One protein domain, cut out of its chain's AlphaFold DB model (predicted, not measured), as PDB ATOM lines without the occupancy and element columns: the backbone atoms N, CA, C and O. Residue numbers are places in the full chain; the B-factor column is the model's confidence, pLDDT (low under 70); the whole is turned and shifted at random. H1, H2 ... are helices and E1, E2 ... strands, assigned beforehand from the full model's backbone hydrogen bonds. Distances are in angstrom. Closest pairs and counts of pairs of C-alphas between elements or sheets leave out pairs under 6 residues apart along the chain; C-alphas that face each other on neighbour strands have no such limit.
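AT A GLANCE: This is residues 335 to 430 of the 835 residues of a protein of Dimargaris cristalligena (UniProt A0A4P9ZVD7). Two small antiparallel strand pieces, the two-strand ribbon E1 and E2 and the three-strand sheet E3, E4 and E5, make the middle of a drawn-out model, with H1 at one end of the long axis and the short H2 at the other. The ribbon opens at one end into a loop of a long link and H1, where residues 348 to 365 and 368 to 373 stick out, while residues 411 to 419 lead from the small sheet away to H2. The printed part has 96 residues, with two named helices and five named strands in the order E1, H1, E2, E3, E4, E5, H2; the class is mixed, helices and strands. The whole is extended, with a radius of gyration of the C-alphas of 21.7 A, and elongated, spanning 67 by 38 by 22 A.

IN THESE COORDINATES: Find C-alpha 338 at (-40.926, -33.641, -7.825), where E1 begins; it runs over residues 338 to 344, 19.5 A long. Go on to C-alpha 356 at (-27.625, -69.817, -28.905), where H1, residues 356 to 372, begins its 24.3 A. Then come E2, residues 376 to 382, 19.2 A; E3, residues 391 to 395, 13.6 A; E4, residues 398 to 403, 15.6 A; and E5, residues 408 to 410, 6.3 A. H2, residues 420 to 424, spans 6.1 A and ends at C-alpha 424, (-67.663, -23.062, -36.395).

HOW THE PARTS SIT: Look first at E1 and E2, antiparallel neighbours at 158 degrees, where N 341 and O 379 are 2.8 A apart, within hydrogen-bond range. The closest C-alphas of E2 and E3, those of Pro 382 and Phe 393, are 6.4 A apart. E3, E4 and E5 form a meander, each strand the antiparallel neighbour of the one before, in the order E3, E4, E5. In the hairpin of E3 and E4, N 395 and O 398 are 2.9 A apart; in the hairpin of E4 and E5, N 403 and O 408 are 2.9 A apart. The pairing is staggered: E4 pairs with E3 over residues 398 to 401 and with E5 over 401 to 403. H1 and H2 are not on this sheet, and they are apart from each other. In H1 and H2 every O i to N i+4 pair is within hydrogen-bond range.

THE WHOLE: The two C-alphas farthest apart are those of Ile 357 and Gln 428, at 66.8 A. The printed part has no cut, and the link from E1 to H1, 11 residues, is long. Look for low confidence at residues 345 to 354, 372 to 373 and 375, with pLDDT under 70; the mean of the printed part is 79.3.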
ATOM      1  N   HIS A 335     -49.223 -33.299  -2.736       77.69
ATOM      2  CA  HIS A 335     -48.222 -32.758  -1.812       77.69
ATOM      3  C   HIS A 335     -46.775 -32.970  -2.277       77.69
ATOM      4  O   HIS A 335     -45.827 -32.701  -1.524       77.69
ATOM      5  N   SER A 336     -46.588 -33.461  -3.503       82.00
ATOM      6  CA  SER A 336     -45.268 -33.737  -4.056       82.00
ATOM      7  C   SER A 336     -44.568 -32.460  -4.545       82.00
ATOM      8  O   SER A 336     -45.186 -31.455  -4.879       82.00
ATOM      9  N   SER A 337     -43.235 -32.473  -4.536       84.62
ATOM     10  CA  SER A 337     -42.398 -31.388  -5.085       84.62
ATOM     11  C   SER A 337     -41.750 -31.765  -6.418       84.62
ATOM     12  O   SER A 337     -41.352 -30.906  -7.200       84.62
ATOM     13  N   VAL A 338     -41.584 -33.065  -6.653       88.19
ATOM     14  CA  VAL A 338     -40.926 -33.641  -7.825       88.19
ATOM     15  C   VAL A 338     -41.655 -34.928  -8.173       88.19
ATOM     16  O   VAL A 338     -42.030 -35.678  -7.270       88.19
ATOM     17  N   ILE A 339     -41.795 -35.205  -9.464       87.69
ATOM     18  CA  ILE A 339     -42.382 -36.443  -9.970       87.69
ATOM     19  C   ILE A 339     -41.300 -37.269 -10.647       87.69
ATOM     20  O   ILE A 339     -40.498 -36.774 -11.440       87.69
ATOM     21  N   GLN A 340     -41.262 -38.545 -10.291       87.81
ATOM     22  CA  GLN A 340     -40.486 -39.560 -10.973       87.81
ATOM     23  C   GLN A 340     -41.364 -40.194 -12.049       87.81
ATOM     24  O   GLN A 340     -42.426 -40.730 -11.747       87.81
ATOM     25  N   VAL A 341     -40.890 -40.132 -13.289       86.75
ATOM     26  CA  VAL A 341     -41.458 -40.820 -14.442       86.75
ATOM     27  C   VAL A 341     -40.617 -42.062 -14.702       86.75
ATOM     28  O   VAL A 341     -39.405 -41.974 -14.924       86.75
ATOM     29  N   GLU A 342     -41.269 -43.212 -14.633       83.75
ATOM     30  CA  GLU A 342     -40.723 -44.530 -14.910       83.75
ATOM     31  C   GLU A 342     -41.218 -44.989 -16.282       83.75
ATOM     32  O   GLU A 342     -42.417 -45.158 -16.485       83.75
ATOM     33  N   GLN A 343     -40.291 -45.178 -17.222       80.44
ATOM     34  CA  GLN A 343     -40.585 -45.687 -18.558       80.44
ATOM     35  C   GLN A 343     -39.925 -47.065 -18.728       80.44
ATOM     36  O   GLN A 343     -38.696 -47.158 -18.623       80.44
ATOM     37  N   PRO A 344     -40.678 -48.150 -18.986       73.25
ATOM     38  CA  PRO A 344     -40.093 -49.454 -19.263       73.25
ATOM     39  C   PRO A 344     -39.271 -49.372 -20.551       73.25
ATOM     40  O   PRO A 344     -39.779 -49.047 -21.623       73.25
ATOM     41  N   SER A 345     -37.970 -49.634 -20.443       62.62
ATOM     42  CA  SER A 345     -37.058 -49.588 -21.582       62.62
ATOM     43  C   SER A 345     -36.937 -50.989 -22.175       62.62
ATOM     44  O   SER A 345     -36.036 -51.745 -21.804       62.62
ATOM     45  N   ALA A 346     -37.843 -51.358 -23.076       58.75
ATOM     46  CA  ALA A 346     -37.620 -52.490 -23.968       58.75
ATOM     47  C   ALA A 346     -36.893 -51.948 -25.208       58.75
ATOM     48  O   ALA A 346     -37.531 -51.290 -26.032       58.75
ATOM     49  N   PRO A 347     -35.561 -52.116 -25.334       61.94
ATOM     50  CA  PRO A 347     -34.891 -51.681 -26.545       61.94
ATOM     51  C   PRO A 347     -35.458 -52.472 -27.724       61.94
ATOM     52  O   PRO A 347     -35.713 -53.673 -27.619       61.94
ATOM     53  N   LEU A 348     -35.670 -51.791 -28.845       59.91
ATOM     54  CA  LEU A 348     -36.147 -52.436 -30.062       59.91
ATOM     55  C   LEU A 348     -34.959 -53.203 -30.661       59.91
ATOM     56  O   LEU A 348     -34.059 -52.609 -31.258       59.91
ATOM     57  N   ILE A 349     -34.897 -54.510 -30.398       63.84
ATOM     58  CA  ILE A 349     -33.778 -55.368 -30.804       63.84
ATOM     59  C   ILE A 349     -33.974 -55.775 -32.267       63.84
ATOM     60  O   ILE A 349     -34.751 -56.673 -32.584       63.84
ATOM     61  N   LEU A 350     -33.238 -55.125 -33.167       60.03
ATOM     62  CA  LEU A 350     -33.240 -55.421 -34.602       60.03
ATOM     63  C   LEU A 350     -32.210 -56.521 -34.915       60.03
ATOM     64  O   LEU A 350     -31.129 -56.237 -35.434       60.03
ATOM     65  N   LEU A 351     -32.505 -57.773 -34.540       61.53
ATOM     66  CA  LEU A 351     -31.616 -58.917 -34.786       61.53
ATOM     67  C   LEU A 351     -32.112 -59.803 -35.934       61.53
ATOM     68  O   LEU A 351     -33.142 -60.459 -35.828       61.53
ATOM     69  N   ASP A 352     -31.296 -59.835 -36.991       56.81
ATOM     70  CA  ASP A 352     -31.404 -60.674 -38.194       56.81
ATOM     71  C   ASP A 352     -31.307 -62.179 -37.859       56.81
ATOM     72  O   ASP A 352     -32.110 -62.984 -38.324       56.81
ATOM     73  N   HIS A 353     -30.371 -62.551 -36.979       56.56
ATOM     74  CA  HIS A 353     -30.164 -63.912 -36.469       56.56
ATOM     75  C   HIS A 353     -29.824 -63.877 -34.967       56.56
ATOM     76  O   HIS A 353     -29.163 -62.950 -34.494       56.56
ATOM     77  N   GLN A 354     -30.180 -64.935 -34.223       61.62
ATOM     78  CA  GLN A 354     -29.687 -65.170 -32.857       61.62
ATOM     79  C   GLN A 354     -28.861 -66.458 -32.782       61.62
ATOM     80  O   GLN A 354     -29.348 -67.545 -33.083       61.62
ATOM     81  N   SER A 355     -27.608 -66.351 -32.335       71.56
ATOM     82  CA  SER A 355     -26.834 -67.519 -31.910       71.56
ATOM     83  C   SER A 355     -27.283 -67.960 -30.512       71.56
ATOM     84  O   SER A 355     -27.628 -67.129 -29.670       71.56
ATOM     85  N   THR A 356     -27.221 -69.261 -30.214       76.94
ATOM     86  CA  THR A 356     -27.625 -69.817 -28.905       76.94
ATOM     87  C   THR A 356     -26.896 -69.161 -27.722       76.94
ATOM     88  O   THR A 356     -27.428 -69.096 -26.613       76.94
ATOM     89  N   ILE A 357     -25.673 -68.668 -27.947       76.69
ATOM     90  CA  ILE A 357     -24.860 -67.968 -26.943       76.69
ATOM     91  C   ILE A 357     -25.443 -66.582 -26.647       76.69
ATOM     92  O   ILE A 357     -25.606 -66.239 -25.476       76.69
ATOM     93  N   LEU A 358     -25.818 -65.819 -27.679       74.44
ATOM     94  CA  LEU A 358     -26.425 -64.495 -27.515       74.44
ATOM     95  C   LEU A 358     -27.763 -64.586 -26.771       74.44
ATOM     96  O   LEU A 358     -27.991 -63.830 -25.833       74.44
ATOM     97  N   THR A 359     -28.610 -65.571 -27.087       76.38
ATOM     98  CA  THR A 359     -29.891 -65.754 -26.383       76.38
ATOM     99  C   THR A 359     -29.698 -66.084 -24.897       76.38
ATOM    100  O   THR A 359     -30.444 -65.594 -24.047       76.38
ATOM    101  N   LYS A 360     -28.690 -66.898 -24.545       80.12
ATOM    102  CA  LYS A 360     -28.355 -67.178 -23.136       80.12
ATOM    103  C   LYS A 360     -27.837 -65.931 -22.418       80.12
ATOM    104  O   LYS A 360     -28.243 -65.688 -21.283       80.12
ATOM    105  N   LEU A 361     -26.991 -65.144 -23.082       77.75
ATOM    106  CA  LEU A 361     -26.466 -63.890 -22.543       77.75
ATOM    107  C   LEU A 361     -27.594 -62.880 -22.292       77.75
ATOM    108  O   LEU A 361     -27.655 -62.320 -21.204       77.75
ATOM    109  N   HIS A 362     -28.557 -62.751 -23.211       75.62
ATOM    110  CA  HIS A 362     -29.745 -61.914 -23.014       75.62
ATOM    111  C   HIS A 362     -30.616 -62.359 -21.839       75.62
ATOM    112  O   HIS A 362     -31.120 -61.519 -21.100       75.62
ATOM    113  N   ARG A 363     -30.802 -63.670 -21.626       78.81
ATOM    114  CA  ARG A 363     -31.552 -64.156 -20.452       78.81
ATOM    115  C   ARG A 363     -30.857 -63.771 -19.152       78.81
ATOM    116  O   ARG A 363     -31.521 -63.291 -18.239       78.81
ATOM    117  N   LEU A 364     -29.540 -63.958 -19.087       79.44
ATOM    118  CA  LEU A 364     -28.745 -63.605 -17.914       79.44
ATOM    119  C   LEU A 364     -28.733 -62.088 -17.687       79.44
ATOM    120  O   LEU A 364     -28.921 -61.636 -16.564       79.44
ATOM    121  N   GLU A 365     -28.602 -61.301 -18.756       76.19
ATOM    122  CA  GLU A 365     -28.698 -59.840 -18.717       76.19
ATOM    123  C   GLU A 365     -30.076 -59.380 -18.235       76.19
ATOM    124  O   GLU A 365     -30.152 -58.539 -17.347       76.19
ATOM    125  N   ASN A 366     -31.164 -59.938 -18.766       76.88
ATOM    126  CA  ASN A 366     -32.519 -59.572 -18.356       76.88
ATOM    127  C   ASN A 366     -32.781 -59.939 -16.896       76.88
ATOM    128  O   ASN A 366     -33.364 -59.141 -16.166       76.88
ATOM    129  N   GLN A 367     -32.297 -61.095 -16.436       78.56
ATOM    130  CA  GLN A 367     -32.346 -61.459 -15.019       78.56
ATOM    131  C   GLN A 367     -31.547 -60.474 -14.160       78.56
ATOM    132  O   GLN A 367     -32.055 -60.003 -13.145       78.56
ATOM    133  N   LEU A 368     -30.334 -60.109 -14.581       74.56
ATOM    134  CA  LEU A 368     -29.483 -59.162 -13.864       74.56
ATOM    135  C   LEU A 368     -30.106 -57.759 -13.825       74.56
ATOM    136  O   LEU A 368     -30.161 -57.140 -12.767       74.56
ATOM    137  N   LYS A 369     -30.654 -57.281 -14.948       74.25
ATOM    138  CA  LYS A 369     -31.395 -56.017 -15.044       74.25
ATOM    139  C   LYS A 369     -32.652 -56.026 -14.186       74.25
ATOM    140  O   LYS A 369     -32.980 -55.005 -13.588       74.25
ATOM    141  N   HIS A 370     -33.354 -57.152 -14.105       73.94
ATOM    142  CA  HIS A 370     -34.517 -57.281 -13.238       73.94
ATOM    143  C   HIS A 370     -34.105 -57.244 -11.761       73.94
ATOM    144  O   HIS A 370     -34.671 -56.466 -10.996       73.94
ATOM    145  N   MET A 371     -33.063 -57.992 -11.373       72.94
ATOM    146  CA  MET A 371     -32.525 -57.979 -10.006       72.94
ATOM    147  C   MET A 371     -31.994 -56.603  -9.586       72.94
ATOM    148  O   MET A 371     -32.234 -56.173  -8.463       72.94
ATOM    149  N   LEU A 372     -31.303 -55.894 -10.484       67.88
ATOM    150  CA  LEU A 372     -30.743 -54.562 -10.224       67.88
ATOM    151  C   LEU A 372     -31.756 -53.422 -10.442       67.88
ATOM    152  O   LEU A 372     -31.457 -52.265 -10.148       67.88
ATOM    153  N   GLY A 373     -32.960 -53.718 -10.946       65.12
ATOM    154  CA  GLY A 373     -33.983 -52.711 -11.240       65.12
ATOM    155  C   GLY A 373     -33.650 -51.785 -12.422       65.12
ATOM    156  O   GLY A 373     -34.189 -50.685 -12.512       65.12
ATOM    157  N   TRP A 374     -32.773 -52.215 -13.329       71.62
ATOM    158  CA  TRP A 374     -32.314 -51.472 -14.511       71.62
ATOM    159  C   TRP A 374     -33.203 -51.648 -15.755       71.62
ATOM    160  O   TRP A 374     -32.823 -51.241 -16.847       71.62
ATOM    161  N   HIS A 375     -34.371 -52.278 -15.618       69.31
ATOM    162  CA  HIS A 375     -35.333 -52.477 -16.713       69.31
ATOM    163  C   HIS A 375     -36.219 -51.245 -16.981       69.31
ATOM    164  O   HIS A 375     -36.972 -51.221 -17.953       69.31
ATOM    165  N   VAL A 376     -36.130 -50.228 -16.120       74.44
ATOM    166  CA  VAL A 376     -36.923 -49.000 -16.190       74.44
ATOM    167  C   VAL A 376     -35.986 -47.811 -16.319       74.44
ATOM    168  O   VAL A 376     -35.070 -47.640 -15.510       74.44
ATOM    169  N   HIS A 377     -36.237 -46.973 -17.317       76.69
ATOM    170  CA  HIS A 377     -35.613 -45.670 -17.430       76.69
ATOM    171  C   HIS A 377     -36.310 -44.701 -16.472       76.69
ATOM    172  O   HIS A 377     -37.524 -44.506 -16.540       76.69
ATOM    173  N   ILE A 378     -35.539 -44.113 -15.558       81.69
ATOM    174  CA  ILE A 378     -36.055 -43.246 -14.499       81.69
ATOM    175  C   ILE A 378     -35.657 -41.810 -14.803       81.69
ATOM    176  O   ILE A 378     -34.475 -41.481 -14.898       81.69
ATOM    177  N   THR A 379     -36.654 -40.943 -14.893       83.69
ATOM    178  CA  THR A 379     -36.487 -39.505 -15.112       83.69
ATOM    179  C   THR A 379     -37.239 -38.730 -14.050       83.69
ATOM    180  O   THR A 379     -38.324 -39.129 -13.644       83.69
ATOM    181  N   THR A 380     -36.675 -37.622 -13.576       85.44
ATOM    182  CA  THR A 380     -37.326 -36.775 -12.567       85.44
ATOM    183  C   THR A 380     -37.639 -35.409 -13.134       85.44
ATOM    184  O   THR A 380     -36.712 -34.715 -13.551       85.44
ATOM    185  N   ALA A 381     -38.904 -35.010 -13.069       86.62
ATOM    186  CA  ALA A 381     -39.372 -33.693 -13.471       86.62
ATOM    187  C   ALA A 381     -39.819 -32.887 -12.236       86.62
ATOM    188  O   ALA A 381     -40.470 -33.445 -11.343       86.62
ATOM    189  N   PRO A 382     -39.458 -31.595 -12.125       88.69
ATOM    190  CA  PRO A 382     -39.950 -30.742 -11.048       88.69
ATOM    191  C   PRO A 382     -41.456 -30.497 -11.205       88.69
ATOM    192  O   PRO A 382     -41.920 -30.229 -12.313       88.69
ATOM    193  N   LEU A 383     -42.205 -30.561 -10.100       89.00
ATOM    194  CA  LEU A 383     -43.622 -30.207 -10.105       89.00
ATOM    195  C   LEU A 383     -43.770 -28.690  -9.972       89.00
ATOM    196  O   LEU A 383     -43.137 -28.065  -9.119       89.00
ATOM    197  N   GLN A 384     -44.612 -28.106 -10.815       88.94
ATOM    198  CA  GLN A 384     -44.897 -26.679 -10.847       88.94
ATOM    199  C   GLN A 384     -46.379 -26.434 -10.548       88.94
ATOM    200  O   GLN A 384     -47.230 -27.303 -10.744       88.94
ATOM    201  N   ARG A 385     -46.678 -25.240 -10.029       87.06
ATOM    202  CA  ARG A 385     -48.044 -24.758  -9.798       87.06
ATOM    203  C   ARG A 385     -48.334 -23.633 -10.770       87.06
ATOM    204  O   ARG A 385     -47.503 -22.741 -10.930       87.06
ATOM    205  N   SER A 386     -49.494 -23.692 -11.406       85.44
ATOM    206  CA  SER A 386     -49.968 -22.606 -12.260       85.44
ATOM    207  C   SER A 386     -50.555 -21.450 -11.437       85.44
ATOM    208  O   SER A 386     -50.675 -21.551 -10.212       85.44
ATOM    209  N   THR A 387     -50.937 -20.362 -12.109       80.94
ATOM    210  CA  THR A 387     -51.564 -19.168 -11.520       80.94
ATOM    211  C   THR A 387     -52.848 -19.499 -10.757       80.94
ATOM    212  O   THR A 387     -53.026 -18.994  -9.649       80.94
ATOM    213  N   HIS A 388     -53.678 -20.424 -11.254       80.69
ATOM    214  CA  HIS A 388     -54.900 -20.877 -10.569       80.69
ATOM    215  C   HIS A 388     -54.679 -22.051  -9.598       80.69
ATOM    216  O   HIS A 388     -55.634 -22.626  -9.077       80.69
ATOM    217  N   GLY A 389     -53.423 -22.416  -9.318       82.88
ATOM    218  CA  GLY A 389     -53.079 -23.433  -8.325       82.88
ATOM    219  C   GLY A 389     -53.117 -24.884  -8.813       82.88
ATOM    220  O   GLY A 389     -52.885 -25.776  -7.996       82.88
ATOM    221  N   ARG A 390     -53.341 -25.154 -10.111       86.19
ATOM    222  CA  ARG A 390     -53.247 -26.522 -10.652       86.19
ATOM    223  C   ARG A 390     -51.804 -27.014 -10.680       86.19
ATOM    224  O   ARG A 390     -50.874 -26.259 -10.980       86.19
ATOM    225  N   LEU A 391     -51.634 -28.296 -10.380       89.00
ATOM    226  CA  LEU A 391     -50.345 -28.976 -10.386       89.00
ATOM    227  C   LEU A 391     -50.057 -29.531 -11.776       89.00
ATOM    228  O   LEU A 391     -50.896 -30.212 -12.362       89.00
ATOM    229  N   PHE A 392     -48.859 -29.265 -12.286       90.81
ATOM    230  CA  PHE A 392     -48.414 -29.802 -13.564       90.81
ATOM    231  C   PHE A 392     -46.905 -30.049 -13.579       90.81
ATOM    232  O   PHE A 392     -46.139 -29.440 -12.827       90.81
ATOM    233  N   PHE A 393     -46.460 -30.924 -14.471       91.12
ATOM    234  CA  PHE A 393     -45.050 -31.067 -14.826       91.12
ATOM    235  C   PHE A 393     -44.911 -31.266 -16.334       91.12
ATOM    236  O   PHE A 393     -45.878 -31.571 -17.030       91.12
ATOM    237  N   VAL A 394     -43.701 -31.075 -16.851       88.69
ATOM    238  CA  VAL A 394     -43.397 -31.278 -18.271       88.69
ATOM    239  C   VAL A 394     -42.475 -32.480 -18.408       88.69
ATOM    240  O   VAL A 394     -41.432 -32.553 -17.757       88.69
ATOM    241  N   TYR A 395     -42.858 -33.426 -19.261       87.94
ATOM    242  CA  TYR A 395     -42.067 -34.604 -19.590       87.94
ATOM    243  C   TYR A 395     -42.026 -34.802 -21.102       87.94
ATOM    244  O   TYR A 395     -43.061 -34.798 -21.759       87.94
ATOM    245  N   GLN A 396     -40.820 -34.943 -21.662       86.31
ATOM    246  CA  GLN A 396     -40.593 -35.068 -23.111       86.31
ATOM    247  C   GLN A 396     -41.320 -33.992 -23.951       86.31
ATOM    248  O   GLN A 396     -41.912 -34.294 -24.985       86.31
ATOM    249  N   CYS A 397     -41.277 -32.734 -23.492       85.62
ATOM    250  CA  CYS A 397     -41.968 -31.579 -24.090       85.62
ATOM    251  C   CYS A 397     -43.510 -31.643 -24.078       85.62
ATOM    252  O   CYS A 397     -44.147 -30.782 -24.675       85.62
ATOM    253  N   THR A 398     -44.116 -32.604 -23.376       86.44
ATOM    254  CA  THR A 398     -45.566 -32.686 -23.164       86.44
ATOM    255  C   THR A 398     -45.900 -32.312 -21.720       86.44
ATOM    256  O   THR A 398     -45.215 -32.732 -20.783       86.44
ATOM    257  N   ARG A 399     -46.932 -31.485 -21.534       89.38
ATOM    258  CA  ARG A 399     -47.422 -31.076 -20.214       89.38
ATOM    259  C   ARG A 399     -48.395 -32.125 -19.680       89.38
ATOM    260  O   ARG A 399     -49.301 -32.540 -20.390       89.38
ATOM    261  N   TYR A 400     -48.196 -32.516 -18.427       89.56
ATOM    262  CA  TYR A 400     -49.074 -33.412 -17.682       89.56
ATOM    263  C   TYR A 400     -49.702 -32.626 -16.539       89.56
ATOM    264  O   TYR A 400     -48.978 -32.018 -15.743       89.56
ATOM    265  N   VAL A 401     -51.029 -32.624 -16.463       89.19
ATOM    266  CA  VAL A 401     -51.799 -31.880 -15.460       89.19
ATOM    267  C   VAL A 401     -52.450 -32.863 -14.499       89.19
ATOM    268  O   VAL A 401     -52.850 -33.954 -14.890       89.19
ATOM    269  N   PHE A 402     -52.509 -32.490 -13.224       88.00
ATOM    270  CA  PHE A 402     -53.158 -33.298 -12.202       88.00
ATOM    271  C   PHE A 402     -54.682 -33.219 -12.334       88.00
ATOM    272  O   PHE A 402     -55.254 -32.133 -12.194       88.00
ATOM    273  N   ASN A 403     -55.326 -34.363 -12.550       84.69
ATOM    274  CA  ASN A 403     -56.774 -34.492 -12.506       84.69
ATOM    275  C   ASN A 403     -57.213 -34.908 -11.084       84.69
ATOM    276  O   ASN A 403     -56.858 -36.003 -10.636       84.69
ATOM    277  N   PRO A 404     -57.963 -34.064 -10.349       81.38
ATOM    278  CA  PRO A 404     -58.378 -34.366  -8.980       81.38
ATOM    279  C   PRO A 404     -59.385 -35.521  -8.883       81.38
ATOM    280  O   PRO A 404     -59.415 -36.182  -7.846       81.38
ATOM    281  N   ASP A 405     -60.169 -35.778  -9.935       81.12
ATOM    282  CA  ASP A 405     -61.217 -36.808  -9.930       81.12
ATOM    283  C   ASP A 405     -60.616 -38.214 -10.042       81.12
ATOM    284  O   ASP A 405     -61.034 -39.136  -9.342       81.12
ATOM    285  N   HIS A 406     -59.584 -38.354 -10.878       74.69
ATOM    286  CA  HIS A 406     -58.862 -39.612 -11.097       74.69
ATOM    287  C   HIS A 406     -57.605 -39.751 -10.219       74.69
ATOM    288  O   HIS A 406     -57.041 -40.832 -10.122       74.69
ATOM    289  N   GLN A 407     -57.171 -38.674  -9.548       75.06
ATOM    290  CA  GLN A 407     -55.898 -38.583  -8.813       75.06
ATOM    291  C   GLN A 407     -54.656 -38.942  -9.648       75.06
ATOM    292  O   GLN A 407     -53.639 -39.400  -9.116       75.06
ATOM    293  N   GLU A 408     -54.709 -38.681 -10.951       78.81
ATOM    294  CA  GLU A 408     -53.664 -39.042 -11.905       78.81
ATOM    295  C   GLU A 408     -53.154 -37.831 -12.684       78.81
ATOM    296  O   GLU A 408     -53.779 -36.771 -12.737       78.81
ATOM    297  N   PHE A 409     -51.957 -37.984 -13.249       85.12
ATOM    298  CA  PHE A 409     -51.380 -37.004 -14.156       85.12
ATOM    299  C   PHE A 409     -51.574 -37.469 -15.586       85.12
ATOM    300  O   PHE A 409     -50.977 -38.461 -16.004       85.12
ATOM    301  N   GLU A 410     -52.336 -36.702 -16.348       84.50
ATOM    302  CA  GLU A 410     -52.642 -37.004 -17.739       84.50
ATOM    303  C   GLU A 410     -52.308 -35.807 -18.638       84.50
ATOM    304  O   GLU A 410     -52.313 -34.653 -18.183       84.50
ATOM    305  N   PRO A 411     -51.943 -36.051 -19.908       85.62
ATOM    306  CA  PRO A 411     -51.915 -34.984 -20.889       85.62
ATOM    307  C   PRO A 411     -53.354 -34.523 -21.129       85.62
ATOM    308  O   PRO A 411     -54.240 -35.332 -21.383       85.62
ATOM    309  N   PHE A 412     -53.589 -33.217 -21.052       84.25
ATOM    310  CA  PHE A 412     -54.909 -32.674 -21.339       84.25
ATOM    311  C   PHE A 412     -55.122 -32.645 -22.858       84.25
ATOM    312  O   PHE A 412     -54.372 -31.965 -23.559       84.25
ATOM    313  N   ASP A 413     -56.122 -33.369 -23.364       80.06
ATOM    314  CA  ASP A 413     -56.524 -33.312 -24.773       80.06
ATOM    315  C   ASP A 413     -57.823 -32.512 -24.915       80.06
ATOM    316  O   ASP A 413     -58.873 -32.888 -24.390       80.06
ATOM    317  N   LEU A 414     -57.748 -31.369 -25.602       82.00
ATOM    318  CA  LEU A 414     -58.897 -30.496 -25.822       82.00
ATOM    319  C   LEU A 414     -59.490 -30.776 -27.205       82.00
ATOM    320  O   LEU A 414     -58.964 -30.320 -28.220       82.00
ATOM    321  N   LYS A 415     -60.620 -31.488 -27.243       78.12
ATOM    322  CA  LYS A 415     -61.372 -31.703 -28.484       78.12
ATOM    323  C   LYS A 415     -62.162 -30.448 -28.864       78.12
ATOM    324  O   LYS A 415     -62.909 -29.900 -28.058       78.12
ATOM    325  N   MET A 416     -62.035 -30.032 -30.123       77.06
ATOM    326  CA  MET A 416     -62.659 -28.819 -30.680       77.06
ATOM    327  C   MET A 416     -64.148 -28.983 -31.048       77.06
ATOM    328  O   MET A 416     -64.735 -28.078 -31.639       77.06
ATOM    329  N   GLY A 417     -64.740 -30.131 -30.718       75.62
ATOM    330  CA  GLY A 417     -65.954 -30.663 -31.338       75.62
ATOM    331  C   GLY A 417     -65.636 -31.776 -32.343       75.62
ATOM    332  O   GLY A 417     -64.500 -31.904 -32.803       75.62
ATOM    333  N   GLU A 418     -66.636 -32.594 -32.666       78.25
ATOM    334  CA  GLU A 418     -66.545 -33.700 -33.638       78.25
ATOM    335  C   GLU A 418     -67.155 -33.326 -34.998       78.25
ATOM    336  O   GLU A 418     -66.840 -33.928 -36.031       78.25
ATOM    337  N   THR A 419     -68.013 -32.304 -35.020       81.81
ATOM    338  CA  THR A 419     -68.703 -31.827 -36.224       81.81
ATOM    339  C   THR A 419     -68.205 -30.452 -36.660       81.81
ATOM    340  O   THR A 419     -67.781 -29.630 -35.846       81.81
ATOM    341  N   ALA A 420     -68.306 -30.155 -37.960       80.56
ATOM    342  CA  ALA A 420     -67.934 -28.839 -38.485       80.56
ATOM    343  C   ALA A 420     -68.740 -27.692 -37.840       80.56
ATOM    344  O   ALA A 420     -68.220 -26.593 -37.663       80.56
ATOM    345  N   ALA A 421     -69.990 -27.953 -37.445       81.69
ATOM    346  CA  ALA A 421     -70.855 -26.980 -36.780       81.69
ATOM    347  C   ALA A 421     -70.327 -26.562 -35.396       81.69
ATOM    348  O   ALA A 421     -70.349 -25.377 -35.064       81.69
ATOM    349  N   GLU A 422     -69.827 -27.513 -34.602       83.06
ATOM    350  CA  GLU A 422     -69.261 -27.251 -33.269       83.06
ATOM    351  C   GLU A 422     -67.964 -26.443 -33.351       83.06
ATOM    352  O   GLU A 422     -67.753 -25.520 -32.566       83.06
ATOM    353  N   ILE A 423     -67.134 -26.731 -34.355       83.19
ATOM    354  CA  ILE A 423     -65.896 -25.990 -34.614       83.19
ATOM    355  C   ILE A 423     -66.222 -24.553 -35.051       83.19
ATOM    356  O   ILE A 423     -65.636 -23.596 -34.545       83.19
ATOM    357  N   LEU A 424     -67.206 -24.380 -35.942       83.62
ATOM    358  CA  LEU A 424     -67.663 -23.062 -36.395       83.62
ATOM    359  C   LEU A 424     -68.326 -22.237 -35.280       83.62
ATOM    360  O   LEU A 424     -68.316 -21.005 -35.345       83.62
ATOM    361  N   ALA A 425     -68.858 -22.872 -34.232       82.56
ATOM    362  CA  ALA A 425     -69.399 -22.163 -33.073       82.56
ATOM    363  C   ALA A 425     -68.322 -21.377 -32.294       82.56
ATOM    364  O   ALA A 425     -68.655 -20.422 -31.597       82.56
ATOM    365  N   GLN A 426     -67.037 -21.722 -32.453       80.31
ATOM    366  CA  GLN A 426     -65.905 -21.060 -31.788       80.31
ATOM    367  C   GLN A 426     -65.280 -19.918 -32.621       80.31
ATOM    368  O   GLN A 426     -64.200 -19.426 -32.311       80.31
ATOM    369  N   THR A 427     -65.958 -19.458 -33.677       81.62
ATOM    370  CA  THR A 427     -65.467 -18.404 -34.592       81.62
ATOM    371  C   THR A 427     -65.299 -17.020 -33.958       81.62
ATOM    372  O   THR A 427     -64.596 -16.186 -34.520       81.62
ATOM    373  N   GLN A 428     -65.909 -16.758 -32.798       83.81
ATOM    374  CA  GLN A 428     -65.855 -15.447 -32.128       83.81
ATOM    375  C   GLN A 428     -64.537 -15.183 -31.374       83.81
ATOM    376  O   GLN A 428     -64.365 -14.107 -30.802       83.81
ATOM    377  N   GLY A 429     -63.592 -16.128 -31.400       85.69
ATOM    378  CA  GLY A 429     -62.355 -16.045 -30.628       85.69
ATOM    379  C   GLY A 429     -62.579 -16.319 -29.139       85.69
ATOM    380  O   GLY A 429     -63.697 -16.583 -28.692       85.69
ATOM    381  N   LEU A 430     -61.494 -16.287 -28.366       91.38
ATOM    382  CA  LEU A 430     -61.524 -16.574 -26.930       91.38
ATOM    383  C   LEU A 430     -61.577 -15.293 -26.101       91.38
ATOM    384  O   LEU A 430     -61.158 -14.218 -26.531       91.38
TER     385      LEU A 430